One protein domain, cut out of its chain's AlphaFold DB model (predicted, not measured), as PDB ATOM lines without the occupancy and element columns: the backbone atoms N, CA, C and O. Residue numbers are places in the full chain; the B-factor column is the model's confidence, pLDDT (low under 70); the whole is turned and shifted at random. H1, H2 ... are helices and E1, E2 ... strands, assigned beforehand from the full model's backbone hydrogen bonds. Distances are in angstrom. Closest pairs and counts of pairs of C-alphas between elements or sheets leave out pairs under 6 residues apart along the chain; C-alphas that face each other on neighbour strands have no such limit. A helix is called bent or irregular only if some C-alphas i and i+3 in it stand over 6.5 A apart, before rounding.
ATOM      1  N   LYS A 378     129.904 197.575 208.230       90.38
ATOM      2  CA  LYS A 378     129.617 196.382 207.412       90.38
ATOM      3  C   LYS A 378     129.160 195.204 208.263       90.38
ATOM      4  O   LYS A 378     128.247 194.491 207.857       90.38
ATOM      5  N   THR A 379     129.775 194.990 209.426       91.62
ATOM      6  CA  THR A 379     129.402 193.902 210.343       91.62
ATOM      7  C   THR A 379     128.013 194.147 210.920       91.62
ATOM      8  O   THR A 379     127.186 193.237 210.907       91.62
ATOM      9  N   ILE A 380     127.714 195.379 211.342       94.06
ATOM     10  CA  ILE A 380     126.375 195.782 211.776       94.06
ATOM     11  C   ILE A 380     125.392 195.594 210.622       94.06
ATOM     12  O   ILE A 380     124.376 194.940 210.810       94.06
ATOM     13  N   ALA A 381     125.697 196.066 209.411       93.88
ATOM     14  CA  ALA A 381     124.815 195.908 208.255       93.88
ATOM     15  C   ALA A 381     124.558 194.433 207.884       93.88
ATOM     16  O   ALA A 381     123.483 194.100 207.374       93.88
ATOM     17  N   ALA A 382     125.524 193.543 208.132       92.44
ATOM     18  CA  ALA A 382     125.380 192.105 207.919       92.44
ATOM     19  C   ALA A 382     124.535 191.419 209.010       92.44
ATOM     20  O   ALA A 382     123.838 190.453 208.707       92.44
ATOM     21  N   GLN A 383     124.579 191.911 210.253       92.62
ATOM     22  CA  GLN A 383     123.845 191.350 211.401       92.62
ATOM     23  C   GLN A 383     122.501 192.043 211.680       92.62
ATOM     24  O   GLN A 383     121.689 191.529 212.447       92.62
ATOM     25  N   ALA A 384     122.262 193.203 211.070       95.50
ATOM     26  CA  ALA A 384     121.068 194.005 211.268       95.50
ATOM     27  C   ALA A 384     119.809 193.281 210.778       95.50
ATOM     28  O   ALA A 384     119.716 192.840 209.625       95.50
ATOM     29  N   ILE A 385     118.800 193.253 211.645       97.62
ATOM     30  CA  ILE A 385     117.426 192.919 211.292       97.62
ATOM     31  C   ILE A 385     116.837 194.175 210.651       97.62
ATOM     32  O   ILE A 385     116.641 195.190 211.319       97.62
ATOM     33  N   ARG A 386     116.622 194.130 209.337       97.88
ATOM     34  CA  ARG A 386     116.053 195.246 208.573       97.88
ATOM     35  C   ARG A 386     114.551 195.288 208.808       97.88
ATOM     36  O   ARG A 386     113.904 194.255 208.673       97.88
ATOM     37  N   LEU A 387     114.033 196.463 209.152       97.38
ATOM     38  CA  LEU A 387     112.597 196.701 209.262       97.38
ATOM     39  C   LEU A 387     112.159 197.566 208.082       97.38
ATOM     40  O   LEU A 387     112.820 198.551 207.753       97.38
ATOM     41  N   ASP A 388     111.049 197.202 207.452       94.19
ATOM     42  CA  ASP A 388     110.575 197.868 206.237       94.19
ATOM     43  C   ASP A 388     109.838 199.177 206.557       94.19
ATOM     44  O   ASP A 388     109.818 200.109 205.753       94.19
ATOM     45  N   THR A 389     109.231 199.263 207.744       95.44
ATOM     46  CA  THR A 389     108.455 200.424 208.191       95.44
ATOM     47  C   THR A 389     108.414 200.534 209.716       95.44
ATOM     48  O   THR A 389     108.601 199.556 210.440       95.44
ATOM     49  N   VAL A 390     108.139 201.731 210.227       95.69
ATOM     50  CA  VAL A 390     107.770 201.935 211.638       95.69
ATOM     51  C   VAL A 390     106.263 201.813 211.861       95.69
ATOM     52  O   VAL A 390     105.821 201.710 212.997       95.69
ATOM     53  N   GLU A 391     105.463 201.832 210.796       91.00
ATOM     54  CA  GLU A 391     104.012 201.953 210.890       91.00
ATOM     55  C   GLU A 391     103.338 200.617 211.228       91.00
ATOM     56  O   GLU A 391     103.593 199.575 210.618       91.00
ATOM     57  N   ALA A 392     102.455 200.666 212.224       85.25
ATOM     58  CA  ALA A 392     101.582 199.568 212.616       85.25
ATOM     59  C   ALA A 392     100.579 199.206 211.497       85.25
ATOM     60  O   ALA A 392     100.294 200.031 210.628       85.25
ATOM     61  N   GLY A 393     100.052 197.976 211.488       81.00
ATOM     62  CA  GLY A 393      99.111 197.520 210.448       81.00
ATOM     63  C   GLY A 393      99.723 197.074 209.105       81.00
ATOM     64  O   GLY A 393      98.981 196.685 208.204       81.00
ATOM     65  N   HIS A 394     101.053 197.052 208.967       84.88
ATOM     66  CA  HIS A 394     101.766 196.628 207.745       84.88
ATOM     67  C   HIS A 394     102.336 195.193 207.803       84.88
ATOM     68  O   HIS A 394     103.238 194.839 207.045       84.88
ATOM     69  N   GLY A 395     101.809 194.343 208.691       89.38
ATOM     70  CA  GLY A 395     102.280 192.967 208.888       89.38
ATOM     71  C   GLY A 395     103.615 192.871 209.642       89.38
ATOM     72  O   GLY A 395     104.175 193.880 210.068       89.38
ATOM     73  N   PHE A 396     104.116 191.641 209.827       96.75
ATOM     74  CA  PHE A 396     105.258 191.338 210.713       96.75
ATOM     75  C   PHE A 396     106.352 190.472 210.071       96.75
ATOM     76  O   PHE A 396     107.095 189.805 210.789       96.75
ATOM     77  N   ALA A 397     106.424 190.398 208.739       97.00
ATOM     78  CA  ALA A 397     107.378 189.519 208.052       97.00
ATOM     79  C   ALA A 397     108.842 189.899 208.359       97.00
ATOM     80  O   ALA A 397     109.643 189.043 208.732       97.00
ATOM     81  N   ASP A 398     109.149 191.192 208.291       96.62
ATOM     82  CA  ASP A 398     110.422 191.825 208.666       96.62
ATOM     83  C   ASP A 398     110.708 191.778 210.181       96.62
ATOM     84  O   ASP A 398     111.863 191.806 210.600       96.62
ATOM     85  N   MET A 399     109.673 191.635 211.016       97.69
ATOM     86  CA  MET A 399     109.797 191.529 212.476       97.69
ATOM     87  C   MET A 399     109.973 190.092 212.984       97.69
ATOM     88  O   MET A 399     110.387 189.910 214.128       97.69
ATOM     89  N   GLN A 400     109.726 189.055 212.170       98.19
ATOM     90  CA  GLN A 400     109.879 187.655 212.606       98.19
ATOM     91  C   GLN A 400     111.252 187.336 213.234       98.19
ATOM     92  O   GLN A 400     111.273 186.634 214.250       98.19
ATOM     93  N   PRO A 401     112.395 187.860 212.738       97.44
ATOM     94  CA  PRO A 401     113.692 187.635 213.378       97.44
ATOM     95  C   PRO A 401     113.774 188.142 214.827       97.44
ATOM     96  O   PRO A 401     114.536 187.587 215.623       97.44
ATOM     97  N   LEU A 402     112.963 189.140 215.210       97.81
ATOM     98  CA  LEU A 402     112.913 189.652 216.583       97.81
ATOM     99  C   LEU A 402     112.406 188.603 217.578       97.81
ATOM    100  O   LEU A 402     112.803 188.665 218.740       97.81
ATOM    101  N   LYS A 403     111.632 187.588 217.150       98.25
ATOM    102  CA  LYS A 403     111.221 186.481 218.040       98.25
ATOM    103  C   LYS A 403     112.425 185.791 218.674       98.25
ATOM    104  O   LYS A 403     112.377 185.451 219.849       98.25
ATOM    105  N   LYS A 404     113.522 185.628 217.923       96.31
ATOM    106  CA  LYS A 404     114.764 185.032 218.440       96.31
ATOM    107  C   LYS A 404     115.456 185.948 219.454       96.31
ATOM    108  O   LYS A 404     116.033 185.457 220.416       96.31
ATOM    109  N   VAL A 405     115.398 187.264 219.239       96.44
ATOM    110  CA  VAL A 405     115.976 188.260 220.156       96.44
ATOM    111  C   VAL A 405     115.198 188.279 221.475       96.44
ATOM    112  O   VAL A 405     115.797 188.274 222.550       96.44
ATOM    113  N   ILE A 406     113.870 188.266 221.395       98.06
ATOM    114  CA  ILE A 406     112.974 188.337 222.554       98.06
ATOM    115  C   ILE A 406     112.929 186.999 223.309       98.06
ATOM    116  O   ILE A 406     112.916 186.993 224.537       98.06
ATOM    117  N   GLY A 407     112.930 185.870 222.596       96.25
ATOM    118  CA  GLY A 407     112.828 184.538 223.188       96.25
ATOM    119  C   GLY A 407     111.570 184.380 224.047       96.25
ATOM    120  O   GLY A 407     110.492 184.868 223.698       96.25
ATOM    121  N   ASP A 408     111.724 183.736 225.202       95.62
ATOM    122  CA  ASP A 408     110.642 183.497 226.163       95.62
ATOM    123  C   ASP A 408     110.505 184.604 227.219       95.62
ATOM    124  O   ASP A 408     109.887 184.391 228.265       95.62
ATOM    125  N   ALA A 409     111.057 185.794 226.955       97.62
ATOM    126  CA  ALA A 409     111.006 186.910 227.888       97.62
ATOM    127  C   ALA A 409     109.573 187.189 228.370       97.62
ATOM    128  O   ALA A 409     108.608 187.213 227.597       97.62
ATOM    129  N   ARG A 410     109.458 187.423 229.677       97.69
ATOM    130  CA  ARG A 410     108.232 187.869 230.338       97.69
ATOM    131  C   ARG A 410     108.077 189.385 230.262       97.69
ATOM    132  O   ARG A 410     106.954 189.877 230.221       97.69
ATOM    133  N   ILE A 411     109.189 190.115 230.253       98.62
ATOM    134  CA  ILE A 411     109.235 191.576 230.222       98.62
ATOM    135  C   ILE A 411     109.979 192.006 228.962       98.62
ATOM    136  O   ILE A 411     111.141 191.651 228.784       98.62
ATOM    137  N   VAL A 412     109.341 192.808 228.115       98.81
ATOM    138  CA  VAL A 412     110.020 193.503 227.014       98.81
ATOM    139  C   VAL A 412     109.961 194.994 227.291       98.81
ATOM    140  O   VAL A 412     108.887 195.586 227.267       98.81
ATOM    141  N   ALA A 413     111.109 195.601 227.579       98.62
ATOM    142  CA  ALA A 413     111.212 197.032 227.816       98.62
ATOM    143  C   ALA A 413     111.664 197.763 226.549       98.62
ATOM    144  O   ALA A 413     112.674 197.410 225.946       98.62
ATOM    145  N   LEU A 414     110.909 198.784 226.159       98.69
ATOM    146  CA  LEU A 414     111.102 199.607 224.976       98.69
ATOM    147  C   LEU A 414     111.484 201.026 225.416       98.69
ATOM    148  O   LEU A 414     110.635 201.805 225.863       98.69
ATOM    149  N   GLY A 415     112.771 201.342 225.288       97.31
ATOM    150  CA  GLY A 415     113.344 202.662 225.536       97.31
ATOM    151  C   GLY A 415     112.960 203.678 224.463       97.31
ATOM    152  O   GLY A 415     112.338 203.338 223.471       97.31
ATOM    153  N   GLU A 416     113.318 204.940 224.622       93.31
ATOM    154  CA  GLU A 416     113.296 205.938 223.547       93.31
ATOM    155  C   GLU A 416     114.437 206.926 223.755       93.31
ATOM    156  O   GLU A 416     114.726 207.297 224.891       93.31
ATOM    157  N   ALA A 417     115.095 207.341 222.671       94.38
ATOM    158  CA  ALA A 417     116.123 208.383 222.726       94.38
ATOM    159  C   ALA A 417     115.521 209.793 222.821       94.38
ATOM    160  O   ALA A 417     116.247 210.745 223.100       94.38
ATOM    161  N   THR A 418     114.213 209.929 222.553       93.94
ATOM    162  CA  THR A 418     113.459 211.178 222.691       93.94
ATOM    163  C   THR A 418     112.004 210.922 223.075       93.94
ATOM    164  O   THR A 418     111.421 209.988 222.526       93.94
ATOM    165  N   HIS A 419     111.378 211.813 223.845       89.06
ATOM    166  CA  HIS A 419     109.943 211.728 224.162       89.06
ATOM    167  C   HIS A 419     108.974 212.266 223.091       89.06
ATOM    168  O   HIS A 419     107.772 212.143 223.263       89.06
ATOM    169  N   GLY A 420     109.437 212.907 222.015       92.12
ATOM    170  CA  GLY A 420     108.548 213.599 221.065       92.12
ATOM    171  C   GLY A 420     108.729 213.189 219.613       92.12
ATOM    172  O   GLY A 420     108.573 214.030 218.727       92.12
ATOM    173  N   THR A 421     109.107 211.938 219.357       96.94
ATOM    174  CA  THR A 421     109.403 211.438 218.007       96.94
ATOM    175  C   THR A 421     108.286 210.540 217.490       96.94
ATOM    176  O   THR A 421     107.980 209.508 218.091       96.94
ATOM    177  N   ARG A 422     107.729 210.896 216.328       95.88
ATOM    178  CA  ARG A 422     106.633 210.169 215.676       95.88
ATOM    179  C   ARG A 422     107.002 208.716 215.382       95.88
ATOM    180  O   ARG A 422     106.246 207.806 215.711       95.88
ATOM    181  N   GLU A 423     108.163 208.486 214.784       97.81
ATOM    182  CA  GLU A 423     108.580 207.165 214.306       97.81
ATOM    183  C   GLU A 423     108.868 206.204 215.463       97.81
ATOM    184  O   GLU A 423     108.614 205.011 215.346       97.81
ATOM    185  N   PHE A 424     109.342 206.709 216.604       97.94
ATOM    186  CA  PHE A 424     109.514 205.906 217.816       97.94
ATOM    187  C   PHE A 424     108.163 205.453 218.351       97.94
ATOM    188  O   PHE A 424     108.004 204.281 218.682       97.94
ATOM    189  N   PHE A 425     107.174 206.346 218.379       97.31
ATOM    190  CA  PHE A 425     105.831 206.007 218.835       97.31
ATOM    191  C   PHE A 425     105.145 205.009 217.903       97.31
ATOM    192  O   PHE A 425     104.585 204.018 218.370       97.31
ATOM    193  N   GLN A 426     105.256 205.212 216.587       97.00
ATOM    194  CA  GLN A 426     104.755 204.260 215.592       97.00
ATOM    195  C   GLN A 426     105.452 202.897 215.720       97.00
ATOM    196  O   GLN A 426     104.769 201.877 215.807       97.00
ATOM    197  N   LEU A 427     106.786 202.867 215.821       98.12
ATOM    198  CA  LEU A 427     107.541 201.617 215.922       98.12
ATOM    199  C   LEU A 427     107.225 200.862 217.214       98.12
ATOM    200  O   LEU A 427     107.096 199.640 217.197       98.12
ATOM    201  N   LYS A 428     107.062 201.562 218.338       98.31
ATOM    202  CA  LYS A 428     106.665 200.931 219.599       98.31
ATOM    203  C   LYS A 428     105.222 200.432 219.580       98.31
ATOM    204  O   LYS A 428     104.965 199.355 220.110       98.31
ATOM    205  N   HIS A 429     104.305 201.148 218.926       97.81
ATOM    206  CA  HIS A 429     102.963 200.633 218.652       97.81
ATOM    207  C   HIS A 429     103.046 199.348 217.813       97.81
ATOM    208  O   HIS A 429     102.497 198.325 218.209       97.81
ATOM    209  N   ARG A 430     103.822 199.343 216.724       98.00
ATOM    210  CA  ARG A 430     104.033 198.152 215.888       98.00
ATOM    211  C   ARG A 430     104.656 196.984 216.669       98.00
ATOM    212  O   ARG A 430     104.223 195.843 216.519       98.00
ATOM    213  N   MET A 431     105.627 197.263 217.542       98.50
ATOM    214  CA  MET A 431     106.194 196.285 218.480       98.50
ATOM    215  C   MET A 431     105.133 195.731 219.432       98.50
ATOM    216  O   MET A 431     105.119 194.527 219.659       98.50
ATOM    217  N   LEU A 432     104.233 196.564 219.963       98.50
ATOM    218  CA  LEU A 432     103.124 196.099 220.795       98.50
ATOM    219  C   LEU A 432     102.184 195.173 220.010       98.50
ATOM    220  O   LEU A 432     101.846 194.108 220.526       98.50
ATOM    221  N   GLU A 433     101.808 195.528 218.774       97.44
ATOM    222  CA  GLU A 433     100.980 194.651 217.937       97.44
ATOM    223  C   GLU A 433     101.649 193.292 217.739       97.44
ATOM    224  O   GLU A 433     101.032 192.255 217.980       97.44
ATOM    225  N   PHE A 434     102.930 193.294 217.365       98.38
ATOM    226  CA  PHE A 434     103.720 192.085 217.165       98.38
ATOM    227  C   PHE A 434     103.812 191.240 218.444       98.38
ATOM    228  O   PHE A 434     103.508 190.050 218.429       98.38
ATOM    229  N   LEU A 435     104.175 191.846 219.575       98.44
ATOM    230  CA  LEU A 435     104.318 191.147 220.854       98.44
ATOM    231  C   LEU A 435     102.985 190.550 221.330       98.44
ATOM    232  O   LEU A 435     102.953 189.421 221.825       98.44
ATOM    233  N   ALA A 436     101.881 191.276 221.159       97.56
ATOM    234  CA  ALA A 436     100.559 190.814 221.564       97.56
ATOM    235  C   ALA A 436     100.031 189.687 220.666       97.56
ATOM    236  O   ALA A 436      99.525 188.683 221.163       97.56
ATOM    237  N   THR A 437     100.166 189.842 219.347       96.25
ATOM    238  CA  THR A 437      99.599 188.905 218.363       96.25
ATOM    239  C   THR A 437     100.448 187.653 218.169       96.25
ATOM    240  O   THR A 437      99.898 186.566 218.011       96.25
ATOM    241  N   GLU A 438     101.776 187.780 218.214       96.94
ATOM    242  CA  GLU A 438     102.703 186.701 217.859       96.94
ATOM    243  C   GLU A 438     103.418 186.076 219.064       96.94
ATOM    244  O   GLU A 438     103.978 184.985 218.934       96.94
ATOM    245  N   MET A 439     103.462 186.761 220.217       97.38
ATOM    246  CA  MET A 439     104.284 186.345 221.371       97.38
ATOM    247  C   MET A 439     103.536 186.299 222.715       97.38
ATOM    248  O   MET A 439     104.145 185.990 223.746       97.38
ATOM    249  N   GLY A 440     102.222 186.556 222.708       96.25
ATOM    250  CA  GLY A 440     101.341 186.387 223.866       96.25
ATOM    251  C   GLY A 440     101.511 187.441 224.962       96.25
ATOM    252  O   GLY A 440     101.292 187.137 226.133       96.25
ATOM    253  N   PHE A 441     101.930 188.662 224.615       98.38
ATOM    254  CA  PHE A 441     101.958 189.776 225.564       98.38
ATOM    255  C   PHE A 441     100.548 190.307 225.833       98.38
ATOM    256  O   PHE A 441      99.779 190.547 224.907       98.38
ATOM    257  N   THR A 442     100.209 190.481 227.113       98.12
ATOM    258  CA  THR A 442      98.843 190.807 227.562       98.12
ATOM    259  C   THR A 442      98.766 192.098 228.372       98.12
ATOM    260  O   THR A 442      97.672 192.573 228.661       98.12
ATOM    261  N   ILE A 443      99.904 192.688 228.744       98.62
ATOM    262  CA  ILE A 443      99.951 193.958 229.474       98.62
ATOM    263  C   ILE A 443     100.840 194.934 228.714       98.62
ATOM    264  O   ILE A 443     101.996 194.635 228.418       98.62
ATOM    265  N   PHE A 444     100.311 196.118 228.444       98.69
ATOM    266  CA  PHE A 444     101.074 197.286 228.039       98.69
ATOM    267  C   PHE A 444     101.188 198.239 229.230       98.69
ATOM    268  O   PHE A 444     100.189 198.544 229.887       98.69
ATOM    269  N   SER A 445     102.399 198.698 229.528       98.31
ATOM    270  CA  SER A 445     102.666 199.601 230.642       98.31
ATOM    271  C   SER A 445     103.552 200.753 230.208       98.31
ATOM    272  O   SER A 445     104.592 200.528 229.591       98.31
ATOM    273  N   ILE A 446     103.156 201.977 230.540       96.88
ATOM    274  CA  ILE A 446     103.838 203.200 230.108       96.88
ATOM    275  C   ILE A 446     104.327 204.029 231.300       96.88
ATOM    276  O   ILE A 446     103.746 203.986 232.387       96.88
ATOM    277  N   GLU A 447     105.388 204.805 231.078       95.38
ATOM    278  CA  GLU A 447     105.936 205.820 231.986       95.38
ATOM    279  C   GLU A 447     104.958 207.003 232.153       95.38
ATOM    280  O   GLU A 447     105.188 208.129 231.715       95.38
ATOM    281  N   ALA A 448     103.804 206.721 232.751       89.56
ATOM    282  CA  ALA A 448     102.763 207.673 233.103       89.56
ATOM    283  C   ALA A 448     102.194 207.323 234.479       89.56
ATOM    284  O   ALA A 448     102.306 206.178 234.936       89.56
ATOM    285  N   TRP A 794     107.142 200.663 228.420       98.12
ATOM    286  CA  TRP A 794     107.503 201.804 227.586       98.12
ATOM    287  C   TRP A 794     107.982 202.950 228.470       98.12
ATOM    288  O   TRP A 794     107.202 203.503 229.241       98.12
ATOM    289  N   ALA A 795     109.250 203.335 228.326       97.19
ATOM    290  CA  ALA A 795     109.833 204.490 229.012       97.19
ATOM    291  C   ALA A 795     110.995 205.078 228.201       97.19
ATOM    292  O   ALA A 795     111.365 204.541 227.153       97.19
ATOM    293  N   HIS A 796     111.600 206.159 228.693       96.62
ATOM    294  CA  HIS A 796     112.858 206.676 228.146       96.62
ATOM    295  C   HIS A 796     114.003 205.641 228.229       96.62
ATOM    296  O   HIS A 796     114.044 204.812 229.143       96.62
ATOM    297  N   ASN A 797     114.986 205.715 227.316       97.38
ATOM    298  CA  ASN A 797     116.178 204.843 227.309       97.38
ATOM    299  C   ASN A 797     116.869 204.781 228.680       97.38
ATOM    300  O   ASN A 797     117.259 203.713 229.145       97.38
ATOM    301  N   LEU A 798     116.989 205.943 229.326       93.81
ATOM    302  CA  LEU A 798     117.627 206.087 230.635       93.81
ATOM    303  C   LEU A 798     116.873 205.373 231.765       93.81
ATOM    304  O   LEU A 798     117.507 205.023 232.748       93.81
ATOM    305  N   HIS A 799     115.568 205.122 231.627       96.69
ATOM    306  CA  HIS A 799     114.779 204.392 232.624       96.69
ATOM    307  C   HIS A 799     114.808 202.882 232.374       96.69
ATOM    308  O   HIS A 799     114.928 202.099 233.314       96.69
ATOM    309  N   VAL A 800     114.740 202.440 231.113       97.81
ATOM    310  CA  VAL A 800     114.709 201.000 230.794       97.81
ATOM    311  C   VAL A 800     116.074 200.316 230.859       97.81
ATOM    312  O   VAL A 800     116.122 199.089 230.918       97.81
ATOM    313  N   ALA A 801     117.173 201.077 230.823       96.62
ATOM    314  CA  ALA A 801     118.527 200.529 230.808       96.62
ATOM    315  C   ALA A 801     118.769 199.558 231.978       96.62
ATOM    316  O   ALA A 801     118.384 199.821 233.116       96.62
ATOM    317  N   ARG A 802     119.457 198.441 231.717       92.69
ATOM    318  CA  ARG A 802     119.826 197.447 232.744       92.69
ATOM    319  C   ARG A 802     120.908 197.942 233.709       92.69
ATOM    320  O   ARG A 802     121.074 197.389 234.791       92.69
ATOM    321  N   GLY A 803     121.658 198.966 233.318       87.69
ATOM    322  CA  GLY A 803     122.812 199.476 234.047       87.69
ATOM    323  C   GLY A 803     123.703 200.305 233.129       87.69
ATOM    324  O   GLY A 803     123.234 200.833 232.121       87.69
ATOM    325  N   GLY A 804     124.984 200.436 233.480       77.75
ATOM    326  CA  GLY A 804     125.956 201.200 232.684       77.75
ATOM    327  C   GLY A 804     125.765 202.721 232.740       77.75
ATOM    328  O   GLY A 804     126.400 203.441 231.975       77.75
ATOM    329  N   LEU A 805     124.908 203.194 233.646       74.94
ATOM    330  CA  LEU A 805     124.655 204.602 233.940       74.94
ATOM    331  C   LEU A 805     125.302 204.967 235.281       74.94
ATOM    332  O   LEU A 805     125.450 204.112 236.151       74.94
ATOM    333  N   GLY A 806     125.641 206.243 235.483       71.56
ATOM    334  CA  GLY A 806     126.156 206.761 236.764       71.56
ATOM    335  C   GLY A 806     125.126 206.797 237.909       71.56
ATOM    336  O   GLY A 806     125.376 207.421 238.933       71.56
ATOM    337  N   PHE A 807     123.960 206.176 237.721       81.50
ATOM    338  CA  PHE A 807     122.861 206.039 238.678       81.50
ATOM    339  C   PHE A 807     122.121 204.713 238.427       81.50
ATOM    340  O   PHE A 807     122.381 204.037 237.429       81.50
ATOM    341  N   HIS A 808     121.193 204.334 239.312       89.38
ATOM    342  CA  HIS A 808     120.396 203.109 239.178       89.38
ATOM    343  C   HIS A 808     119.058 203.367 238.463       89.38
ATOM    344  O   HIS A 808     118.144 203.909 239.083       89.38
ATOM    345  N   PRO A 809     118.911 202.982 237.182       94.31
ATOM    346  CA  PRO A 809     117.650 203.108 236.450       94.31
ATOM    347  C   PRO A 809     116.647 202.010 236.823       94.31
ATOM    348  O   PRO A 809     117.041 200.956 237.338       94.31
ATOM    349  N   MET A 810     115.368 202.201 236.485       97.69
ATOM    350  CA  MET A 810     114.287 201.234 236.726       97.69
ATOM    351  C   MET A 810     114.646 199.850 236.166       97.69
ATOM    352  O   MET A 810     114.472 198.833 236.843       97.69
ATOM    353  N   GLY A 811     115.213 199.804 234.960       97.25
ATOM    354  CA  GLY A 811     115.657 198.572 234.316       97.25
ATOM    355  C   GLY A 811     116.712 197.803 235.110       97.25
ATOM    356  O   GLY A 811     116.706 196.575 235.083       97.25
ATOM    357  N   SER A 812     117.560 198.479 235.892       96.25
ATOM    358  CA  SER A 812     118.544 197.807 236.752       96.25
ATOM    359  C   SER A 812     117.900 197.120 237.957       96.25
ATOM    360  O   SER A 812     118.271 195.997 238.303       96.25
ATOM    361  N   PHE A 813     116.885 197.742 238.565       97.31
ATOM    362  CA  PHE A 813     116.103 197.127 239.640       97.31
ATOM    363  C   PHE A 813     115.283 195.942 239.120       97.31
ATOM    364  O   PHE A 813     115.275 194.875 239.737       97.31
ATOM    365  N   LEU A 814     114.649 196.092 237.955       97.88
ATOM    366  CA  LEU A 814     113.910 195.011 237.301       97.88
ATOM    367  C   LEU A 814     114.829 193.861 236.883       97.88
ATOM    368  O   LEU A 814     114.492 192.706 237.124       97.88
ATOM    369  N   SER A 815     116.019 194.149 236.355       95.31
ATOM    370  CA  SER A 815     116.993 193.115 235.997       95.31
ATOM    371  C   SER A 815     117.453 192.309 237.214       95.31
ATOM    372  O   SER A 815     117.669 191.108 237.083       95.31
ATOM    373  N   LYS A 816     117.562 192.923 238.403       95.44
ATOM    374  CA  LYS A 816     117.853 192.193 239.653       95.44
ATOM    375  C   LYS A 816     116.712 191.256 240.061       95.44
ATOM    376  O   LYS A 816     116.976 190.193 240.608       95.44
ATOM    377  N   MET A 817     115.459 191.643 239.806       96.00
ATOM    378  CA  MET A 817     114.276 190.853 240.172       96.00
ATOM    379  C   MET A 817     113.944 189.744 239.164       96.00
ATOM    380  O   MET A 817     113.497 188.672 239.565       96.00
ATOM    381  N   TYR A 818     114.140 189.999 237.868       96.00
ATOM    382  CA  TYR A 818     113.642 189.145 236.784       96.00
ATOM    383  C   TYR A 818     114.744 188.516 235.922       96.00
ATOM    384  O   TYR A 818     114.463 187.555 235.205       96.00
ATOM    385  N   GLY A 819     115.987 189.008 236.000       92.38
ATOM    386  CA  GLY A 819     117.137 188.464 235.272       92.38
ATOM    387  C   GLY A 819     116.863 188.295 233.776       92.38
ATOM    388  O   GLY A 819     116.441 189.230 233.096       92.38
ATOM    389  N   ASP A 820     117.048 187.071 233.285       91.06
ATOM    390  CA  ASP A 820     116.884 186.707 231.871       91.06
ATOM    391  C   ASP A 820     115.421 186.679 231.392       91.06
ATOM    392  O   ASP A 820     115.165 186.547 230.198       91.06
ATOM    393  N   GLN A 821     114.441 186.850 232.289       95.94
ATOM    394  CA  GLN A 821     113.035 187.015 231.894       95.94
ATOM    395  C   GLN A 821     112.745 188.407 231.312       95.94
ATOM    396  O   GLN A 821     111.619 188.662 230.884       95.94
ATOM    397  N   MET A 822     113.716 189.317 231.322       97.12
ATOM    398  CA  MET A 822     113.594 190.660 230.773       97.12
ATOM    399  C   MET A 822     114.431 190.794 229.504       97.12
ATOM    400  O   MET A 822     115.531 190.268 229.433       97.12
ATOM    401  N   VAL A 823     113.944 191.526 228.507       98.25
ATOM    402  CA  VAL A 823     114.717 191.955 227.334       98.25
ATOM    403  C   VAL A 823     114.516 193.452 227.152       98.25
ATOM    404  O   VAL A 823     113.387 193.939 227.202       98.25
ATOM    405  N   VAL A 824     115.607 194.190 226.961       98.38
ATOM    406  CA  VAL A 824     115.612 195.652 226.876       98.38
ATOM    407  C   VAL A 824     116.053 196.105 225.492       98.38
ATOM    408  O   VAL A 824     117.182 195.852 225.070       98.38
ATOM    409  N   PHE A 825     115.169 196.832 224.818       98.62
ATOM    410  CA  PHE A 825     115.440 197.522 223.567       98.62
ATOM    411  C   PHE A 825     115.749 198.993 223.845       98.62
ATOM    412  O   PHE A 825     114.871 199.745 224.270       98.62
ATOM    413  N   GLY A 826     116.986 199.408 223.582       98.06
ATOM    414  CA  GLY A 826     117.331 200.823 223.463       98.06
ATOM    415  C   GLY A 826     116.897 201.367 222.103       98.06
ATOM    416  O   GLY A 826     116.743 200.609 221.147       98.06
ATOM    417  N   PHE A 827     116.706 202.676 221.998       98.25
ATOM    418  CA  PHE A 827     116.411 203.343 220.727       98.25
ATOM    419  C   PHE A 827     117.498 204.359 220.381       98.25
ATOM    420  O   PHE A 827     118.078 204.961 221.278       98.25
ATOM    421  N   ALA A 828     117.745 204.586 219.096       98.25
ATOM    422  CA  ALA A 828     118.676 205.598 218.605       98.25
ATOM    423  C   ALA A 828     118.143 206.247 217.321       98.25
ATOM    424  O   ALA A 828     117.374 205.641 216.574       98.25
ATOM    425  N   PHE A 829     118.563 207.483 217.054       98.19
ATOM    426  CA  PHE A 829     118.276 208.158 215.791       98.19
ATOM    427  C   PHE A 829     119.392 209.121 215.409       98.19
ATOM    428  O   PHE A 829     120.056 209.698 216.271       98.19
ATOM    429  N   ASN A 830     119.593 209.317 214.110       97.75
ATOM    430  CA  ASN A 830     120.685 210.148 213.615       97.75
ATOM    431  C   ASN A 830     120.291 211.626 213.522       97.75
ATOM    432  O   ASN A 830     120.972 212.496 214.081       97.75
ATOM    433  N   GLN A 831     119.188 211.909 212.824       97.25
ATOM    434  CA  GLN A 831     118.733 213.260 212.498       97.25
ATOM    435  C   GLN A 831     117.216 213.343 212.385       97.25
ATOM    436  O   GLN A 831     116.536 212.334 212.223       97.25
ATOM    437  N   GLY A 832     116.697 214.565 212.376       96.94
ATOM    438  CA  GLY A 832     115.279 214.806 212.155       96.94
ATOM    439  C   GLY A 832     114.669 215.701 213.213       96.94
ATOM    440  O   GLY A 832     115.377 216.400 213.944       96.94
ATOM    441  N   SER A 833     113.344 215.703 213.250       96.50
ATOM    442  CA  SER A 833     112.571 216.553 214.145       96.50
ATOM    443  C   SER A 833     111.945 215.751 215.279       96.50
ATOM    444  O   SER A 833     111.631 214.579 215.117       96.50
ATOM    445  N   PHE A 834     111.732 216.407 216.413       96.38
ATOM    446  CA  PHE A 834     111.023 215.877 217.577       96.38
ATOM    447  C   PHE A 834     110.314 217.027 218.299       96.38
ATOM    448  O   PHE A 834     110.643 218.194 218.096       96.38
ATOM    449  N   GLN A 835     109.340 216.714 219.145       93.31
ATOM    450  CA  GLN A 835     108.688 217.682 220.020       93.31
ATOM    451  C   GLN A 835     109.355 217.695 221.405       93.31
ATOM    452  O   GLN A 835     109.720 216.642 221.923       93.31
ATOM    453  N   ALA A 836     109.532 218.872 222.004       89.06
ATOM    454  CA  ALA A 836     109.999 219.027 223.385       89.06
ATOM    455  C   ALA A 836     109.558 220.381 223.964       89.06
ATOM    456  O   ALA A 836     109.079 221.261 223.243       89.06
ATOM    457  N   ILE A 837     109.726 220.573 225.274       80.38
ATOM    458  CA  ILE A 837     109.509 221.871 225.919       80.38
ATOM    459  C   ILE A 837     110.777 222.727 225.788       80.38
ATOM    460  O   ILE A 837     111.816 222.389 226.353       80.38
ATOM    461  N   GLY A 838     110.671 223.855 225.083       78.06
ATOM    462  CA  GLY A 838     111.632 224.962 225.122       78.06
ATOM    463  C   GLY A 838     111.133 226.072 226.044       78.06
ATOM    464  O   GLY A 838     111.139 225.941 227.268       78.06
ATOM    465  N   LYS A 839     110.639 227.171 225.456       67.75
ATOM    466  CA  LYS A 839     109.817 228.165 226.196       67.75
ATOM    467  C   LYS A 839     108.360 227.722 226.332       67.75
ATOM    468  O   LYS A 839     107.650 228.148 227.237       67.75
ATOM    469  N   LYS A 840     107.924 226.903 225.385       73.44
ATOM    470  CA  LYS A 840     106.628 226.235 225.300       73.44
ATOM    471  C   LYS A 840     106.860 224.891 224.616       73.44
ATOM    472  O   LYS A 840     107.973 224.610 224.176       73.44
ATOM    473  N   LEU A 841     105.815 224.082 224.512       81.31
ATOM    474  CA  LEU A 841     105.867 222.886 223.686       81.31
ATOM    475  C   LEU A 841     106.033 223.279 222.211       81.31
ATOM    476  O   LEU A 841     105.204 224.022 221.674       81.31
ATOM    477  N   GLU A 842     107.107 222.822 221.576       88.75
ATOM    478  CA  GLU A 842     107.420 223.141 220.182       88.75
ATOM    479  C   GLU A 842     108.250 222.041 219.510       88.75
ATOM    480  O   GLU A 842     108.728 221.107 220.157       88.75
ATOM    481  N   ASN A 843     108.373 222.133 218.186       93.56
ATOM    482  CA  ASN A 843     109.132 221.178 217.390       93.56
ATOM    483  C   ASN A 843     110.573 221.667 217.239       93.56
ATOM    484  O   ASN A 843     110.807 222.774 216.754       93.56
ATOM    485  N   PHE A 844     111.521 220.802 217.570       95.06
ATOM    486  CA  PHE A 844     112.947 221.003 217.350       95.06
ATOM    487  C   PHE A 844     113.427 220.120 216.210       95.06
ATOM    488  O   PHE A 844     112.788 219.129 215.862       95.06
ATOM    489  N   THR A 845     114.547 220.494 215.598       95.56
ATOM    490  CA  THR A 845     115.184 219.703 214.543       95.56
ATOM    491  C   THR A 845     116.676 219.651 214.783       95.56
ATOM    492  O   THR A 845     117.318 220.687 214.926       95.56
ATOM    493  N   VAL A 846     117.230 218.443 214.789       95.00
ATOM    494  CA  VAL A 846     118.665 218.218 214.956       95.00
ATOM    495  C   VAL A 846     119.305 217.765 213.642       95.00
ATOM    496  O   VAL A 846     118.691 217.005 212.884       95.00
ATOM    497  N   PRO A 847     120.543 218.214 213.357       95.62
ATOM    498  CA  PRO A 847     121.309 217.750 212.199       95.62
ATOM    499  C   PRO A 847     121.724 216.275 212.367       95.62
ATOM    500  O   PRO A 847     121.496 215.719 213.442       95.62
ATOM    501  N   PRO A 848     122.382 215.645 211.372       96.06
ATOM    502  CA  PRO A 848     123.088 214.374 211.559       96.06
ATOM    503  C   PRO A 848     123.904 214.329 212.847       96.06
ATOM    504  O   PRO A 848     124.529 215.323 213.238       96.06
ATOM    505  N   ALA A 849     123.894 213.174 213.505       93.62
ATOM    506  CA  ALA A 849     124.648 212.958 214.722       93.62
ATOM    507  C   ALA A 849     126.159 213.129 214.467       93.62
ATOM    508  O   ALA A 849     126.648 212.855 213.362       93.62
ATOM    509  N   PRO A 850     126.921 213.615 215.464       90.00
ATOM    510  CA  PRO A 850     128.357 213.807 215.320       90.00
ATOM    511  C   PRO A 850     129.069 212.509 214.925       90.00
ATOM    512  O   PRO A 850     128.809 211.448 215.484       90.00
ATOM    513  N   ARG A 851     130.015 212.587 213.981       87.88
ATOM    514  CA  ARG A 851     130.835 211.424 213.602       87.88
ATOM    515  C   ARG A 851     131.523 210.825 214.828       87.88
ATOM    516  O   ARG A 851     132.122 211.558 215.610       87.88
ATOM    517  N   GLY A 852     131.501 209.499 214.925       85.44
ATOM    518  CA  GLY A 852     132.036 208.760 216.067       85.44
ATOM    519  C   GLY A 852     131.013 208.501 217.175       85.44
ATOM    520  O   GLY A 852     131.324 207.738 218.081       85.44
ATOM    521  N   SER A 853     129.807 209.075 217.095       93.81
ATOM    522  CA  SER A 853     128.690 208.674 217.950       93.81
ATOM    523  C   SER A 853     128.148 207.297 217.543       93.81
ATOM    524  O   SER A 853     128.340 206.836 216.407       93.81
ATOM    525  N   LEU A 854     127.423 206.657 218.461       95.62
ATOM    526  CA  LEU A 854     126.651 205.447 218.176       95.62
ATOM    527  C   LEU A 854     125.696 205.689 217.001       95.62
ATOM    528  O   LEU A 854     125.687 204.931 216.032       95.62
ATOM    529  N   ASP A 855     124.935 206.780 217.076       96.75
ATOM    530  CA  ASP A 855     123.874 207.107 216.125       96.75
ATOM    531  C   ASP A 855     124.429 207.324 214.711       96.75
ATOM    532  O   ASP A 855     123.861 206.834 213.737       96.75
ATOM    533  N   ALA A 856     125.577 208.003 214.593       96.12
ATOM    534  CA  ALA A 856     126.246 208.227 213.315       96.12
ATOM    535  C   ALA A 856     126.818 206.928 212.728       96.12
ATOM    536  O   ALA A 856     126.835 206.762 211.509       96.12
ATOM    537  N   THR A 857     127.269 206.001 213.579       95.50
ATOM    538  CA  THR A 857     127.776 204.688 213.145       95.50
ATOM    539  C   THR A 857     126.639 203.799 212.639       95.50
ATOM    540  O   THR A 857     126.771 203.147 211.605       95.50
ATOM    541  N   LEU A 858     125.487 203.813 213.318       96.75
ATOM    542  CA  LEU A 858     124.286 203.108 212.862       96.75
ATOM    543  C   LEU A 858     123.765 203.699 211.543       96.75
ATOM    544  O   LEU A 858     123.467 202.942 210.618       96.75
ATOM    545  N   ALA A 859     123.765 205.029 211.404       97.06
ATOM    546  CA  ALA A 859     123.407 205.719 210.162       97.06
ATOM    547  C   ALA A 859     124.303 205.329 208.976       97.06
ATOM    548  O   ALA A 859     123.825 205.126 207.857       97.06
ATOM    549  N   ALA A 860     125.610 205.184 209.215       95.44
ATOM    550  CA  ALA A 860     126.591 204.856 208.182       95.44
ATOM    551  C   ALA A 860     126.404 203.450 207.571       95.44
ATOM    552  O   ALA A 860     126.899 203.191 206.476       95.44
ATOM    553  N   THR A 861     125.616 202.572 208.204       95.56
ATOM    554  CA  THR A 861     125.235 201.266 207.630       95.56
ATOM    555  C   THR A 861     124.371 201.393 206.368       95.56
ATOM    556  O   THR A 861     124.264 200.436 205.598       95.56
ATOM    557  N   GLY A 862     123.736 202.553 206.157       95.31
ATOM    558  CA  GLY A 862     122.816 202.804 205.049       95.31
ATOM    559  C   GLY A 862     121.449 202.127 205.194       95.31
ATOM    560  O   GLY A 862     120.680 202.120 204.234       95.31
ATOM    561  N   ILE A 863     121.135 201.555 206.361       97.19
ATOM    562  CA  ILE A 863     119.845 200.915 206.641       97.19
ATOM    563  C   ILE A 863     118.955 201.913 207.407       97.19
ATOM    564  O   ILE A 863     119.286 202.253 208.541       97.19
ATOM    565  N   PRO A 864     117.828 202.384 206.831       96.19
ATOM    566  CA  PRO A 864     117.028 203.451 207.439       96.19
ATOM    567  C   PRO A 864     116.347 203.072 208.755       96.19
ATOM    568  O   PRO A 864     116.218 203.917 209.637       96.19
ATOM    569  N   ILE A 865     115.886 201.824 208.875       98.19
ATOM    570  CA  ILE A 865     115.259 201.292 210.085       98.19
ATOM    571  C   ILE A 865     115.848 199.908 210.337       98.19
ATOM    572  O   ILE A 865     115.755 199.012 209.493       98.19
ATOM    573  N   LEU A 866     116.487 199.734 211.489       97.50
ATOM    574  CA  LEU A 866     117.116 198.464 211.838       97.50
ATOM    575  C   LEU A 866     116.952 198.130 213.312       97.50
ATOM    576  O   LEU A 866     116.878 199.020 214.159       97.50
ATOM    577  N   ALA A 867     116.974 196.836 213.608       98.00
ATOM    578  CA  ALA A 867     117.250 196.314 214.933       98.00
ATOM    579  C   ALA A 867     118.596 195.581 214.936       98.00
ATOM    580  O   ALA A 867     118.924 194.856 213.993       98.00
ATOM    581  N   LEU A 868     119.362 195.731 216.011       96.94
ATOM    582  CA  LEU A 868     120.618 195.015 216.220       96.94
ATOM    583  C   LEU A 868     120.588 194.331 217.590       96.94
ATOM    584  O   LEU A 868     120.436 195.001 218.608       96.94
ATOM    585  N   ASP A 869     120.742 193.004 217.614       96.75
ATOM    586  CA  ASP A 869     120.913 192.235 218.853       96.75
ATOM    587  C   ASP A 869     122.350 192.406 219.361       96.75
ATOM    588  O   ASP A 869     123.299 191.866 218.787       96.75
ATOM    589  N   LEU A 870     122.512 193.162 220.447       95.00
ATOM    590  CA  LEU A 870     123.819 193.530 220.996       95.00
ATOM    591  C   LEU A 870     124.519 192.346 221.679       95.00
ATOM    592  O   LEU A 870     125.728 192.391 221.920       95.00
ATOM    593  N   ARG A 871     123.780 191.270 221.975       91.75
ATOM    594  CA  ARG A 871     124.301 190.060 222.630       91.75
ATOM    595  C   ARG A 871     124.941 189.094 221.637       91.75
ATOM    596  O   ARG A 871     125.787 188.303 222.039       91.75
ATOM    597  N   GLN A 872     124.559 189.163 220.359       87.69
ATOM    598  CA  GLN A 872     125.034 188.253 219.306       87.69
ATOM    599  C   GLN A 872     126.339 188.706 218.628       87.69
ATOM    600  O   GLN A 872     126.786 188.068 217.672       87.69
ATOM    601  N   ALA A 873     126.989 189.764 219.123       84.00
ATOM    602  CA  ALA A 873     128.315 190.142 218.649       84.00
ATOM    603  C   ALA A 873     129.315 188.989 218.897       84.00
ATOM    604  O   ALA A 873     129.440 188.547 220.042       84.00
ATOM    605  N   PRO A 874     130.037 188.487 217.870       80.50
ATOM    606  CA  PRO A 874     130.916 187.334 218.039       80.50
ATOM    607  C   PRO A 874     131.999 187.592 219.091       80.50
ATOM    608  O   PRO A 874     132.615 188.664 219.093       80.50
ATOM    609  N   SER A 875     132.257 186.615 219.961       83.00
ATOM    610  CA  SER A 875     133.246 186.763 221.029       83.00
ATOM    611  C   SER A 875     134.647 187.056 220.477       83.00
ATOM    612  O   SER A 875     135.092 186.447 219.507       83.00
ATOM    613  N   GLY A 876     135.342 188.020 221.072       81.69
ATOM    614  CA  GLY A 876     136.636 188.544 220.642       81.69
ATOM    615  C   GLY A 876     136.591 189.485 219.432       81.69
ATOM    616  O   GLY A 876     137.624 190.092 219.124       81.69
ATOM    617  N   SER A 877     135.439 189.641 218.762       84.62
ATOM    618  CA  SER A 877     135.330 190.437 217.532       84.62
ATOM    619  C   SER A 877     135.522 191.941 217.767       84.62
ATOM    620  O   SER A 877     135.270 192.445 218.870       84.62
ATOM    621  N   PRO A 878     135.919 192.699 216.724       87.62
ATOM    622  CA  PRO A 878     135.937 194.157 216.781       87.62
ATOM    623  C   PRO A 878     134.584 194.750 217.193       87.62
ATOM    624  O   PRO A 878     134.562 195.699 217.973       87.62
ATOM    625  N   LEU A 879     133.469 194.163 216.734       89.44
ATOM    626  CA  LEU A 879     132.119 194.616 217.076       89.44
ATOM    627  C   LEU A 879     131.813 194.443 218.564       89.44
ATOM    628  O   LEU A 879     131.334 195.383 219.187       89.44
ATOM    629  N   GLU A 880     132.133 193.290 219.155       90.06
ATOM    630  CA  GLU A 880     131.946 193.075 220.597       90.06
ATOM    631  C   GLU A 880     132.726 194.113 221.418       90.06
ATOM    632  O   GLU A 880     132.170 194.709 222.343       90.06
ATOM    633  N   LYS A 881     133.997 194.351 221.064       90.19
ATOM    634  CA  LYS A 881     134.844 195.330 221.761       90.19
ATOM    635  C   LYS A 881     134.319 196.749 221.591       90.19
ATOM    636  O   LYS A 881     134.348 197.516 222.547       90.19
ATOM    637  N   TRP A 882     133.846 197.092 220.394       92.94
ATOM    638  CA  TRP A 882     133.265 198.399 220.108       92.94
ATOM    639  C   TRP A 882     131.969 198.613 220.894       92.94
ATOM    640  O   TRP A 882     131.847 199.624 221.573       92.94
ATOM    641  N   LEU A 883     131.048 197.648 220.912       92.44
ATOM    642  CA  LEU A 883     129.784 197.743 221.659       92.44
ATOM    643  C   LEU A 883     129.964 197.862 223.184       92.44
ATOM    644  O   LEU A 883     129.080 198.380 223.867       92.44
ATOM    645  N   GLY A 884     131.088 197.370 223.718       90.12
ATOM    646  CA  GLY A 884     131.459 197.512 225.130       90.12
ATOM    647  C   GLY A 884     132.133 198.843 225.488       90.12
ATOM    648  O   GLY A 884     132.359 199.103 226.668       90.12
ATOM    649  N   GLN A 885     132.475 199.680 224.504       90.94
ATOM    650  CA  GLN A 885     133.027 201.018 224.732       90.94
ATOM    651  C   GLN A 885     131.916 202.045 224.934       90.94
ATOM    652  O   GLN A 885     130.797 201.873 224.455       90.94
ATOM    653  N   PHE A 886     132.252 203.133 225.621       92.25
ATOM    654  CA  PHE A 886     131.364 204.274 225.749       92.25
ATOM    655  C   PHE A 886     131.283 205.055 224.437       92.25
ATOM    656  O   PHE A 886     132.306 205.515 223.925       92.25
ATOM    657  N   HIS A 887     130.065 205.244 223.942       90.62
ATOM    658  CA  HIS A 887     129.762 206.073 222.780       90.62
ATOM    659  C   HIS A 887     128.771 207.154 223.165       90.62
ATOM    660  O   HIS A 887     127.838 206.905 223.930       90.62
ATOM    661  N   ASP A 888     128.930 208.339 222.585       93.88
ATOM    662  CA  ASP A 888     127.878 209.345 222.647       93.88
ATOM    663  C   ASP A 888     126.669 208.859 221.840       93.88
ATOM    664  O   ASP A 888     126.806 208.350 220.724       93.88
ATOM    665  N   THR A 889     125.478 209.023 222.399       95.12
ATOM    666  CA  THR A 889     124.195 208.780 221.731       95.12
ATOM    667  C   THR A 889     123.182 209.816 222.187       95.12
ATOM    668  O   THR A 889     123.249 210.304 223.319       95.12
ATOM    669  N   ARG A 890     122.261 210.207 221.309       94.62
ATOM    670  CA  ARG A 890     121.220 211.181 221.648       94.62
ATOM    671  C   ARG A 890     120.363 210.689 222.811       94.62
ATOM    672  O   ARG A 890     119.913 209.548 222.847       94.62
ATOM    673  N   SER A 891     120.108 211.598 223.742       94.25
ATOM    674  CA  SER A 891     119.272 211.354 224.912       94.25
ATOM    675  C   SER A 891     118.540 212.645 225.261       94.25
ATOM    676  O   SER A 891     119.068 213.502 225.973       94.25
ATOM    677  N   ILE A 892     117.335 212.802 224.718       91.88
ATOM    678  CA  ILE A 892     116.529 214.021 224.813       91.88
ATOM    679  C   ILE A 892     115.253 213.721 225.609       91.88
ATOM    680  O   ILE A 892     114.333 213.081 225.117       91.88
ATOM    681  N   GLY A 893     115.177 214.210 226.845       84.81
ATOM    682  CA  GLY A 893     113.980 214.060 227.677       84.81
ATOM    683  C   GLY A 893     112.832 214.988 227.259       84.81
ATOM    684  O   GLY A 893     112.641 215.317 226.091       84.81
ATOM    685  N   ALA A 894     112.057 215.452 228.241       79.81
ATOM    686  CA  ALA A 894     110.886 216.297 227.991       79.81
ATOM    687  C   ALA A 894     111.229 217.759 227.631       79.81
ATOM    688  O   ALA A 894     110.366 218.522 227.203       79.81
ATOM    689  N   VAL A 895     112.481 218.172 227.818       80.00
ATOM    690  CA  VAL A 895     112.939 219.553 227.626       80.00
ATOM    691  C   VAL A 895     114.083 219.558 226.626       80.00
ATOM    692  O   VAL A 895     114.925 218.662 226.654       80.00
ATOM    693  N   TYR A 896     114.133 220.582 225.775       84.12
ATOM    694  CA  TYR A 896     115.230 220.787 224.836       84.12
ATOM    695  C   TYR A 896     115.539 222.275 224.642       84.12
ATOM    696  O   TYR A 896     114.643 223.119 224.693       84.12
ATOM    697  N   LYS A 897     116.820 222.599 224.433       82.25
ATOM    698  CA  LYS A 897     117.300 223.957 224.140       82.25
ATOM    699  C   LYS A 897     118.428 223.900 223.117       82.25
ATOM    700  O   LYS A 897     119.418 223.200 223.343       82.25
ATOM    701  N   ASP A 898     118.297 224.664 222.036       77.94
ATOM    702  CA  ASP A 898     119.289 224.706 220.957       77.94
ATOM    703  C   ASP A 898     120.657 225.190 221.457       77.94
ATOM    704  O   ASP A 898     121.691 224.649 221.060       77.94
ATOM    705  N   GLU A 899     120.688 226.156 222.384       72.94
ATOM    706  CA  GLU A 899     121.944 226.710 222.912       72.94
ATOM    707  C   GLU A 899     122.771 225.671 223.686       72.94
ATOM    708  O   GLU A 899     123.984 225.825 223.829       72.94
ATOM    709  N   SER A 900     122.128 224.601 224.163       72.06
ATOM    710  CA  SER A 900     122.758 223.497 224.888       72.06
ATOM    711  C   SER A 900     122.549 222.152 224.192       72.06
ATOM    712  O   SER A 900     122.508 221.120 224.861       72.06
ATOM    713  N   ALA A 901     122.432 222.133 222.859       73.31
ATOM    714  CA  ALA A 901     122.217 220.913 222.075       73.31
ATOM    715  C   ALA A 901     123.230 219.791 222.393       73.31
ATOM    716  O   ALA A 901     122.872 218.614 222.394       73.31
ATOM    717  N   GLY A 902     124.483 220.151 222.703       72.56
ATOM    718  CA  GLY A 902     125.536 219.204 223.090       72.56
ATOM    719  C   GLY A 902     125.302 218.500 224.433       72.56
ATOM    720  O   GLY A 902     125.843 217.422 224.642       72.56
ATOM    721  N   SER A 903     124.467 219.058 225.316       76.19
ATOM    722  CA  SER A 903     124.132 218.463 226.618       76.19
ATOM    723  C   SER A 903     123.069 217.361 226.528       76.19
ATOM    724  O   SER A 903     122.795 216.705 227.528       76.19
ATOM    725  N   PHE A 904     122.467 217.147 225.354       87.44
ATOM    726  CA  PHE A 904     121.443 216.122 225.118       87.44
ATOM    727  C   PHE A 904     122.016 214.855 224.469       87.44
ATOM    728  O   PHE A 904     121.394 214.220 223.610       87.44
ATOM    729  N   PHE A 905     123.232 214.504 224.883       90.44
ATOM    730  CA  PHE A 905     123.889 213.242 224.580       90.44
ATOM    731  C   PHE A 905     124.173 212.506 225.888       90.44
ATOM    732  O   PHE A 905     124.598 213.108 226.872       90.44
ATOM    733  N   ALA A 906     123.946 211.198 225.886       86.94
ATOM    734  CA  ALA A 906     124.406 210.300 226.929       86.94
ATOM    735  C   ALA A 906     125.636 209.544 226.419       86.94
ATOM    736  O   ALA A 906     125.654 209.078 225.281       86.94
ATOM    737  N   ASN A 907     126.653 209.415 227.266       90.25
ATOM    738  CA  ASN A 907     127.855 208.647 226.966       90.25
ATOM    739  C   ASN A 907     127.680 207.236 227.542       90.25
ATOM    740  O   ASN A 907     127.758 207.051 228.756       90.25
ATOM    741  N   LEU A 908     127.356 206.261 226.686       89.56
ATOM    742  CA  LEU A 908     126.868 204.940 227.098       89.56
ATOM    743  C   LEU A 908     127.703 203.806 226.508       89.56
ATOM    744  O   LEU A 908     127.965 203.770 225.308       89.56
ATOM    745  N   ALA A 909     128.032 202.817 227.339       90.81
ATOM    746  CA  ALA A 909     128.444 201.500 226.868       90.81
ATOM    747  C   ALA A 909     127.191 200.675 226.547       90.81
ATOM    748  O   ALA A 909     126.649 199.986 227.411       90.81
ATOM    749  N   VAL A 910     126.693 200.784 225.312       92.81
ATOM    750  CA  VAL A 910     125.341 200.334 224.927       92.81
ATOM    751  C   VAL A 910     125.047 198.870 225.238       92.81
ATOM    752  O   VAL A 910     123.926 198.553 225.631       92.81
ATOM    753  N   ARG A 911     126.049 197.988 225.143       92.38
ATOM    754  CA  ARG A 911     125.894 196.563 225.471       92.38
ATOM    755  C   ARG A 911     125.672 196.292 226.960       92.38
ATOM    756  O   ARG A 911     125.122 195.258 227.312       92.38
ATOM    757  N   ASN A 912     126.078 197.217 227.828       92.00
ATOM    758  CA  ASN A 912     125.829 197.129 229.268       92.00
ATOM    759  C   ASN A 912     124.442 197.681 229.636       92.00
ATOM    760  O   ASN A 912     123.927 197.393 230.716       92.00
ATOM    761  N   CYS A 913     123.848 198.488 228.755       94.81
ATOM    762  CA  CYS A 913     122.560 199.134 228.978       94.81
ATOM    763  C   CYS A 913     121.398 198.332 228.377       94.81
ATOM    764  O   CYS A 913     120.340 198.247 229.004       94.81
ATOM    765  N   PHE A 914     121.577 197.758 227.183       97.19
ATOM    766  CA  PHE A 914     120.499 197.182 226.376       97.19
ATOM    767  C   PHE A 914     120.869 195.803 225.813       97.19
ATOM    768  O   PHE A 914     122.033 195.522 225.534       97.19
ATOM    769  N   ASP A 915     119.858 194.960 225.592       96.94
ATOM    770  CA  ASP A 915     120.006 193.661 224.921       96.94
ATOM    771  C   ASP A 915     119.981 193.815 223.394       96.94
ATOM    772  O   ASP A 915     120.675 193.105 222.667       96.94
ATOM    773  N   ALA A 916     119.189 194.768 222.906       97.81
ATOM    774  CA  ALA A 916     119.078 195.119 221.500       97.81
ATOM    775  C   ALA A 916     118.909 196.634 221.334       97.81
ATOM    776  O   ALA A 916     118.498 197.327 222.268       97.81
ATOM    777  N   ILE A 917     119.203 197.154 220.144       97.88
ATOM    778  CA  ILE A 917     118.940 198.553 219.797       97.88
ATOM    779  C   ILE A 917     118.084 198.655 218.538       97.88
ATOM    780  O   ILE A 917     118.337 197.955 217.559       97.88
ATOM    781  N   LEU A 918     117.072 199.518 218.579       98.56
ATOM    782  CA  LEU A 918     116.251 199.923 217.443       98.56
ATOM    783  C   LEU A 918     116.713 201.295 216.964       98.56
ATOM    784  O   LEU A 918     116.819 202.235 217.747       98.56
ATOM    785  N   PHE A 919     116.998 201.418 215.678       98.56
ATOM    786  CA  PHE A 919     117.514 202.647 215.095       98.56
ATOM    787  C   PHE A 919     116.618 203.142 213.967       98.56
ATOM    788  O   PHE A 919     116.173 202.350 213.135       98.56
ATOM    789  N   VAL A 920     116.383 204.454 213.953       98.56
ATOM    790  CA  VAL A 920     115.658 205.172 212.901       98.56
ATOM    791  C   VAL A 920     116.552 206.288 212.373       98.56
ATOM    792  O   VAL A 920     116.929 207.194 213.112       98.56
ATOM    793  N   GLU A 921     116.888 206.253 211.088       97.94
ATOM    794  CA  GLU A 921     117.807 207.224 210.493       97.94
ATOM    795  C   GLU A 921     117.254 208.653 210.529       97.94
ATOM    796  O   GLU A 921     117.935 209.593 210.944       97.94
ATOM    797  N   LYS A 922     116.002 208.827 210.103       97.38
ATOM    798  CA  LYS A 922     115.367 210.138 210.019       97.38
ATOM    799  C   LYS A 922     114.045 210.144 210.763       97.38
ATOM    800  O   LYS A 922     113.179 209.329 210.464       97.38
ATOM    801  N   THR A 923     113.895 211.099 211.671       97.94
ATOM    802  CA  THR A 923     112.695 211.254 212.492       97.94
ATOM    803  C   THR A 923     111.916 212.532 212.179       97.94
ATOM    804  O   THR A 923     112.434 213.489 211.587       97.94
ATOM    805  N   THR A 924     110.653 212.557 212.582       97.00
ATOM    806  CA  THR A 924     109.748 213.700 212.538       97.00
ATOM    807  C   THR A 924     109.059 213.889 213.889       97.00
ATOM    808  O   THR A 924     108.946 212.973 214.706       97.00
TER     809      THR A 924
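Overview. This is residues 378 to 448 and 794 to 924 of the 1107 residues of the protein "Peptidase_M56 domain-containing protein" of Acidobacteria bacterium (UniProt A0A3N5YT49). A twisted sheet of five strands makes the core, with the long helix H3 and the short H2 over one face and H4, H5 and H6 over the other. Its long strand E3 bends by 105 degrees and makes a hairpin with E4 at one end of the whole, while a small second sheet, E6 and E7, packs by E6 on H6. The printed part has 202 residues with nine named helices and eight named strands, in the order H1 H2 E1 H3 E2 H4 H5 E3 E4 H6 E5 H7 E6 H8 E7 H9 E8; its class is mixed, helices and strands. In the large sheet, which is branched, E1 and E8 are parallel to E3, E4 is antiparallel to E3, and E5 is antiparallel to E8. The whole is compact, with a radius of gyration of the C-alphas of 15.9 A, and rounded, spanning 45 by 38 by 34 A.

Arrangement. Start at H1, residues 378 to 383, which only grazes the branched sheet of E1 (411 to 414), E3 (822 to 837), E4 (841 to 846), E5 (865 to 869) and E8 (916 to 923). Just after it, residues 385 to 386 pair antiparallel with residues 866 to 867 of E5. Look along E3: E1 and E4 lie on one side of it, E8 on the other side. Look for N 823 and O 411 at 2.8 A between E3 and E1, N 844 and O 834 at 2.8 A in the hairpin of E3 and E4, N 918 and O 826 at 2.8 A between E8 and E3, and N 919 and O 866 at 2.8 A between E8 and E5. H2, residues 402 to 406, is over E8 at a height over the sheet of 8.0 A. H3, residues 422 to 439, is on the same face; its closest C-alphas to E8 are those of Glu 423 and Thr 923, 6.1 A apart. E2, residues 443 to 448, pairs with no named strand. On the opposite face, H4, residues 797 to 800, touches H5, residues 810 to 821, through residues 810 to 812 alone; the closest C-alphas, Val 800 and Gly 811, are 4.4 A apart. H6, residues 854 to 860, is on that face too, at a height over the sheet of 7.9 A. Its C-alpha 854 is 5.5 A from C-alpha 889 of E6, residues 886 to 890, their closest pair. E6 and E7, residues 905 to 909, are antiparallel, with N 906 and O 889 at 2.8 A. Every O i to N i+4 pair is within hydrogen-bond range in H1, H2, H3, H6 and H7, residues 878 to 883; H5 has 6 of 8, H8, residues 898 to 903, has 0 of 2 but 2 of 3 O i to N i+3 pairs, and H4 and H9, residues 910 to 913, are too short for an i+4 pair.

Along the chain. Find C-alpha 378 at (129.617, 196.382, 207.412), where H1 begins. After H2 and E1, H3 runs 24.6 A from C-alpha 422 at (106.633, 210.169, 215.676), and E2 follows, 14.5 A long. Beyond H4, H5 measures 15.1 A; it is irregular, with C-alphas 817 and 820 9.6 A apart, and so is H8, with C-alphas 899 and 902 8.3 A apart. E3 measures 31.8 A, E4 16.2 A, H6 10.0 A and E5 13.8 A. H7 leads to E6, 12.9 A, and after H8 come E7, 12.8 A, and H9. E8 runs 19.6 A to C-alpha 923 at (112.695, 211.254, 212.492).

Size, cuts and confidence. The two C-alphas farthest apart are those of Lys 840 and Gly 876, 48.4 A. Residues 449 to 793 are cut out; C-alphas 448 and 794 stand 9.3 A apart across the cut. Of the links that are printed whole, the one from H1 to H2 is long, with 18 residues. The mean pLDDT of the printed part is 93.0, and residue 839 is under 70.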